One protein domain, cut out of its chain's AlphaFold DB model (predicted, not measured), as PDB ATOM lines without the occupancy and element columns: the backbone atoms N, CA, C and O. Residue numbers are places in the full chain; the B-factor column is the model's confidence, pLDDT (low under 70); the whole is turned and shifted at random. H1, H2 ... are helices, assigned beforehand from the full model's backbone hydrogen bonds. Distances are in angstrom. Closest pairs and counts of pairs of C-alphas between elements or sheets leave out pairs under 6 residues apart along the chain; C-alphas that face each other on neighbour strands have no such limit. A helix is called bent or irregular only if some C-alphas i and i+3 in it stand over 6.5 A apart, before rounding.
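What this domain is: This is residues 10 to 58 of the 514 residues of the protein "Hypothetical protein" of Rotaria sp. Silwood2 (UniProt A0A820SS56). A loose leading stretch, residues 10 to 18, and the short helix H1 run through a link into one long helix, H2, which sticks out with residues 35 to 57 and makes most of the length of a rod. The printed part has 49 residues with two named helices, H1 then H2, and no named strand; the class is all helix. It is extended, with a radius of gyration of the C-alphas of 19.2 A and spans of 64 by 21 by 12 A.

How they stand to each other: H1, residues 19 to 22, and H2, residues 32 to 57, are apart, joined by a short link of 9 residues. H1 is too short for an O i to N i+4 pair; its one O i to N i+3 pair is within hydrogen-bond range. In H2, 15 of 22 O i to N i+4 pairs are within range.

Where its parts are: C-alpha 19 of H1 is at (19.839, -34.354, -23.116). H2 is 39.7 A long, from C-alpha 32 at (9.851, -28.819, -36.449) to C-alpha 57 at (-16.932, -46.972, -59.456). It is irregular, but only just: C-alphas 53 and 56 are 6.6 A apart.

The domain as a whole: The C-alphas farthest apart, Gly 13 and Phe 58, are 63.9 A apart. Residues 12 to 18 and 35 to 58 stand free. The printed part has no cut. Residues 10 to 22 have pLDDT under 70.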
ATOM      1  N   LEU A  10      27.492 -42.197 -24.024       52.72
ATOM      2  CA  LEU A  10      28.435 -41.289 -24.695       52.72
ATOM      3  C   LEU A  10      28.308 -39.813 -24.269       52.72
ATOM      4  O   LEU A  10      29.142 -38.997 -24.650       52.72
ATOM      5  N   LEU A  11      27.297 -39.451 -23.469       53.34
ATOM      6  CA  LEU A  11      26.946 -38.055 -23.152       53.34
ATOM      7  C   LEU A  11      27.227 -37.609 -21.712       53.34
ATOM      8  O   LEU A  11      26.858 -36.504 -21.320       53.34
ATOM      9  N   ALA A  12      27.959 -38.416 -20.941       52.03
ATOM     10  CA  ALA A  12      28.344 -38.097 -19.563       52.03
ATOM     11  C   ALA A  12      29.284 -36.870 -19.415       52.03
ATOM     12  O   ALA A  12      29.654 -36.528 -18.297       52.03
ATOM     13  N   GLY A  13      29.670 -36.203 -20.513       54.31
ATOM     14  CA  GLY A  13      30.609 -35.072 -20.519       54.31
ATOM     15  C   GLY A  13      30.006 -33.662 -20.624       54.31
ATOM     16  O   GLY A  13      30.736 -32.695 -20.440       54.31
ATOM     17  N   SER A  14      28.707 -33.497 -20.913       53.06
ATOM     18  CA  SER A  14      28.036 -32.179 -20.882       53.06
ATOM     19  C   SER A  14      26.521 -32.358 -20.693       53.06
ATOM     20  O   SER A  14      25.857 -32.819 -21.630       53.06
ATOM     21  N   PRO A  15      25.944 -32.068 -19.506       53.25
ATOM     22  CA  PRO A  15      24.703 -32.727 -19.093       53.25
ATOM     23  C   PRO A  15      23.408 -32.037 -19.541       53.25
ATOM     24  O   PRO A  15      22.339 -32.613 -19.368       53.25
ATOM     25  N   SER A  16      23.453 -30.813 -20.074       55.59
ATOM     26  CA  SER A  16      22.245 -29.979 -20.213       55.59
ATOM     27  C   SER A  16      21.794 -29.736 -21.656       55.59
ATOM     28  O   SER A  16      20.597 -29.783 -21.928       55.59
ATOM     29  N   THR A  17      22.709 -29.522 -22.601       55.38
ATOM     30  CA  THR A  17      22.360 -29.225 -24.007       55.38
ATOM     31  C   THR A  17      22.173 -30.463 -24.872       55.38
ATOM     32  O   THR A  17      21.484 -30.417 -25.885       55.38
ATOM     33  N   SER A  18      22.777 -31.580 -24.482       55.38
ATOM     34  CA  SER A  18      22.682 -32.834 -25.217       55.38
ATOM     35  C   SER A  18      21.412 -33.611 -24.870       55.38
ATOM     36  O   SER A  18      20.774 -34.172 -25.753       55.38
ATOM     37  N   LEU A  19      20.995 -33.601 -23.601       57.19
ATOM     38  CA  LEU A  19      19.839 -34.354 -23.116       57.19
ATOM     39  C   LEU A  19      18.507 -33.827 -23.686       57.19
ATOM     40  O   LEU A  19      17.608 -34.619 -23.970       57.19
ATOM     41  N   SER A  20      18.391 -32.512 -23.904       57.91
ATOM     42  CA  SER A  20      17.192 -31.880 -24.477       57.91
ATOM     43  C   SER A  20      16.914 -32.315 -25.919       57.91
ATOM     44  O   SER A  20      15.757 -32.372 -26.323       57.91
ATOM     45  N   ILE A  21      17.951 -32.695 -26.673       61.28
ATOM     46  CA  ILE A  21      17.823 -33.175 -28.054       61.28
ATOM     47  C   ILE A  21      17.230 -34.596 -28.090       61.28
ATOM     48  O   ILE A  21      16.462 -34.916 -28.994       61.28
ATOM     49  N   TYR A  22      17.527 -35.447 -27.098       64.44
ATOM     50  CA  TYR A  22      17.125 -36.864 -27.114       64.44
ATOM     51  C   TYR A  22      15.786 -37.169 -26.431       64.44
ATOM     52  O   TYR A  22      15.141 -38.155 -26.788       64.44
ATOM     53  N   TYR A  23      15.352 -36.371 -25.451       75.25
ATOM     54  CA  TYR A  23      14.094 -36.620 -24.739       75.25
ATOM     55  C   TYR A  23      12.999 -35.660 -25.189       75.25
ATOM     56  O   TYR A  23      13.022 -34.477 -24.853       75.25
ATOM     57  N   ARG A  24      11.976 -36.224 -25.844       75.25
ATOM     58  CA  ARG A  24      10.777 -35.527 -26.347       75.25
ATOM     59  C   ARG A  24      10.105 -34.604 -25.323       75.25
ATOM     60  O   ARG A  24       9.482 -33.623 -25.701       75.25
ATOM     61  N   TYR A  25      10.236 -34.910 -24.032       78.38
ATOM     62  CA  TYR A  25       9.687 -34.105 -22.940       78.38
ATOM     63  C   TYR A  25      10.254 -32.673 -22.879       78.38
ATOM     64  O   TYR A  25       9.542 -31.766 -22.466       78.38
ATOM     65  N   TYR A  26      11.504 -32.451 -23.303       80.81
ATOM     66  CA  TYR A  26      12.155 -31.132 -23.261       80.81
ATOM     67  C   TYR A  26      12.076 -30.365 -24.587       80.81
ATOM     68  O   TYR A  26      12.704 -29.314 -24.726       80.81
ATOM     69  N   TRP A  27      11.343 -30.886 -25.573       85.31
ATOM     70  CA  TRP A  27      11.183 -30.215 -26.858       85.31
ATOM     71  C   TRP A  27      10.289 -28.985 -26.724       85.31
ATOM     72  O   TRP A  27       9.314 -28.967 -25.975       85.31
ATOM     73  N   VAL A  28      10.619 -27.945 -27.486       84.75
ATOM     74  CA  VAL A  28       9.794 -26.739 -27.579       84.75
ATOM     75  C   VAL A  28       8.461 -27.100 -28.247       84.75
ATOM     76  O   VAL A  28       8.419 -27.926 -29.160       84.75
ATOM     77  N   SER A  29       7.355 -26.470 -27.837       83.62
ATOM     78  CA  SER A  29       6.013 -26.769 -28.370       83.62
ATOM     79  C   SER A  29       5.919 -26.698 -29.902       83.62
ATOM     80  O   SER A  29       5.165 -27.456 -30.504       83.62
ATOM     81  N   PHE A  30       6.704 -25.818 -30.533       86.81
ATOM     82  CA  PHE A  30       6.774 -25.632 -31.989       86.81
ATOM     83  C   PHE A  30       8.064 -26.194 -32.611       86.81
ATOM     84  O   PHE A  30       8.574 -25.651 -33.588       86.81
ATOM     85  N   ASP A  31       8.615 -27.266 -32.044       89.94
ATOM     86  CA  ASP A  31       9.746 -27.981 -32.640       89.94
ATOM     87  C   ASP A  31       9.354 -28.564 -34.023       89.94
ATOM     88  O   ASP A  31       8.314 -29.233 -34.123       89.94
ATOM     89  N   PRO A  32      10.138 -28.328 -35.100       90.31
ATOM     90  CA  PRO A  32       9.851 -28.819 -36.449       90.31
ATOM     91  C   PRO A  32       9.448 -30.293 -36.547       90.31
ATOM     92  O   PRO A  32       8.610 -30.639 -37.376       90.31
ATOM     93  N   ILE A  33      10.001 -31.161 -35.702       90.31
ATOM     94  CA  ILE A  33       9.670 -32.591 -35.673       90.31
ATOM     95  C   ILE A  33       8.251 -32.860 -35.130       90.31
ATOM     96  O   ILE A  33       7.536 -33.675 -35.705       90.31
ATOM     97  N   ASN A  34       7.785 -32.136 -34.102       89.94
ATOM     98  CA  ASN A  34       6.410 -32.244 -33.594       89.94
ATOM     99  C   ASN A  34       5.407 -31.733 -34.638       89.94
ATOM    100  O   ASN A  34       4.353 -32.335 -34.844       89.94
ATOM    101  N   VAL A  35       5.755 -30.641 -35.330       92.94
ATOM    102  CA  VAL A  35       4.954 -30.112 -36.443       92.94
ATOM    103  C   VAL A  35       4.914 -31.113 -37.600       92.94
ATOM    104  O   VAL A  35       3.844 -31.356 -38.154       92.94
ATOM    105  N   ALA A  36       6.047 -31.738 -37.938       94.88
ATOM    106  CA  ALA A  36       6.125 -32.756 -38.981       94.88
ATOM    107  C   ALA A  36       5.287 -33.995 -38.639       94.88
ATOM    108  O   ALA A  36       4.530 -34.454 -39.488       94.88
ATOM    109  N   GLU A  37       5.357 -34.506 -37.407       94.38
ATOM    110  CA  GLU A  37       4.516 -35.622 -36.954       94.38
ATOM    111  C   GLU A  37       3.021 -35.262 -36.972       94.38
ATOM    112  O   GLU A  37       2.200 -36.060 -37.427       94.38
ATOM    113  N   GLY A  38       2.659 -34.045 -36.545       94.94
ATOM    114  CA  GLY A  38       1.279 -33.556 -36.591       94.94
ATOM    115  C   GLY A  38       0.737 -33.437 -38.019       94.94
ATOM    116  O   GLY A  38      -0.345 -33.942 -38.325       94.94
ATOM    117  N   LEU A  39       1.508 -32.833 -38.927       95.62
ATOM    118  CA  LEU A  39       1.158 -32.754 -40.348       95.62
ATOM    119  C   LEU A  39       1.137 -34.135 -41.010       95.62
ATOM    120  O   LEU A  39       0.280 -34.381 -41.854       95.62
ATOM    121  N   PHE A  40       2.029 -35.048 -40.616       97.00
ATOM    122  CA  PHE A  40       2.039 -36.428 -41.100       97.00
ATOM    123  C   PHE A  40       0.770 -37.180 -40.682       97.00
ATOM    124  O   PHE A  40       0.176 -37.878 -41.503       97.00
ATOM    125  N   ALA A  41       0.285 -36.987 -39.452       97.38
ATOM    126  CA  ALA A  41      -0.992 -37.546 -39.010       97.38
ATOM    127  C   ALA A  41      -2.174 -37.011 -39.839       97.38
ATOM    128  O   ALA A  41      -3.000 -37.794 -40.315       97.38
ATOM    129  N   ILE A  42      -2.221 -35.698 -40.092       96.19
ATOM    130  CA  ILE A  42      -3.242 -35.074 -40.953       96.19
ATOM    131  C   ILE A  42      -3.145 -35.605 -42.393       96.19
ATOM    132  O   ILE A  42      -4.158 -35.939 -43.011       96.19
ATOM    133  N   ALA A  43      -1.931 -35.739 -42.929       95.94
ATOM    134  CA  ALA A  43      -1.690 -36.281 -44.261       95.94
ATOM    135  C   ALA A  43      -2.160 -37.736 -44.384       95.94
ATOM    136  O   ALA A  43      -2.742 -38.096 -45.407       95.94
ATOM    137  N   ASN A  44      -1.978 -38.555 -43.343       95.56
ATOM    138  CA  ASN A  44      -2.491 -39.924 -43.312       95.56
ATOM    139  C   ASN A  44      -4.025 -39.953 -43.369       95.56
ATOM    140  O   ASN A  44      -4.580 -40.722 -44.150       95.56
ATOM    141  N   ILE A  45      -4.716 -39.074 -42.633       96.56
ATOM    142  CA  ILE A  45      -6.186 -38.955 -42.697       96.56
ATOM    143  C   ILE A  45      -6.638 -38.608 -44.120       96.56
ATOM    144  O   ILE A  45      -7.517 -39.271 -44.671       96.56
ATOM    145  N   PHE A  46      -6.010 -37.614 -44.756       91.44
ATOM    146  CA  PHE A  46      -6.335 -37.263 -46.142       91.44
ATOM    147  C   PHE A  46      -5.984 -38.375 -47.130       91.44
ATOM    148  O   PHE A  46      -6.720 -38.579 -48.093       91.44
ATOM    149  N   SER A  47      -4.891 -39.106 -46.902       92.06
ATOM    150  CA  SER A  47      -4.496 -40.250 -47.725       92.06
ATOM    151  C   SER A  47      -5.562 -41.346 -47.693       92.06
ATOM    152  O   SER A  47      -5.995 -41.786 -48.757       92.06
ATOM    153  N   PHE A  48      -6.066 -41.706 -46.509       90.81
ATOM    154  CA  PHE A  48      -7.170 -42.659 -46.380       90.81
ATOM    155  C   PHE A  48      -8.487 -42.108 -46.941       90.81
ATOM    156  O   PHE A  48      -9.195 -42.839 -47.627       90.81
ATOM    157  N   SER A  49      -8.784 -40.817 -46.755       89.12
ATOM    158  CA  SER A  49      -9.977 -40.159 -47.322       89.12
ATOM    159  C   SER A  49     -10.040 -40.239 -48.857       89.12
ATOM    160  O   SER A  49     -11.126 -40.289 -49.433       89.12
ATOM    161  N   ARG A  50      -8.898 -40.370 -49.555       85.88
ATOM    162  CA  ARG A  50      -8.879 -40.580 -51.017       85.88
ATOM    163  C   ARG A  50      -9.584 -41.854 -51.465       85.88
ATOM    164  O   ARG A  50      -9.951 -41.931 -52.635       85.88
ATOM    165  N   ILE A  51      -9.805 -42.830 -50.582       86.19
ATOM    166  CA  ILE A  51     -10.585 -44.019 -50.935       86.19
ATOM    167  C   ILE A  51     -12.019 -43.662 -51.336       86.19
ATOM    168  O   ILE A  51     -12.587 -44.328 -52.198       86.19
ATOM    169  N   CYS A  52     -12.559 -42.550 -50.821       84.44
ATOM    170  CA  CYS A  52     -13.832 -41.995 -51.264       84.44
ATOM    171  C   CYS A  52     -13.839 -41.739 -52.778       84.44
ATOM    172  O   CYS A  52     -14.874 -41.889 -53.400       84.44
ATOM    173  N   PHE A  53     -12.713 -41.447 -53.437       82.38
ATOM    174  CA  PHE A  53     -12.685 -41.276 -54.899       82.38
ATOM    175  C   PHE A  53     -12.880 -42.573 -55.698       82.38
ATOM    176  O   PHE A  53     -13.087 -42.504 -56.908       82.38
ATOM    177  N   LEU A  54     -12.830 -43.743 -55.052       82.31
ATOM    178  CA  LEU A  54     -13.137 -45.033 -55.677       82.31
ATOM    179  C   LEU A  54     -14.605 -45.446 -55.511       82.31
ATOM    180  O   LEU A  54     -15.089 -46.251 -56.305       82.31
ATOM    181  N   LEU A  55     -15.334 -44.872 -54.547       81.94
ATOM    182  CA  LEU A  55     -16.764 -45.130 -54.347       81.94
ATOM    183  C   LEU A  55     -17.641 -44.874 -55.600       81.94
ATOM    184  O   LEU A  55     -18.574 -45.660 -55.790       81.94
ATOM    185  N   PRO A  56     -17.335 -43.937 -56.535       82.94
ATOM    186  CA  PRO A  56     -18.132 -43.748 -57.750       82.94
ATOM    187  C   PRO A  56     -18.041 -44.910 -58.740       82.94
ATOM    188  O   PRO A  56     -18.856 -44.998 -59.658       82.94
ATOM    189  N   ALA A  57     -17.056 -45.801 -58.594       84.19
ATOM    190  CA  ALA A  57     -16.932 -46.972 -59.456       84.19
ATOM    191  C   ALA A  57     -18.025 -48.020 -59.173       84.19
ATOM    192  O   ALA A  57     -18.381 -48.786 -60.070       84.19
ATOM    193  N   PHE A  58     -18.579 -48.042 -57.956       85.25
ATOM    194  CA  PHE A  58     -19.623 -48.985 -57.563       85.25
ATOM    195  C   PHE A  58     -21.015 -48.457 -57.911       85.25
ATOM    196  O   PHE A  58     -21.339 -47.301 -57.651       85.25
TER     197      PHE A  58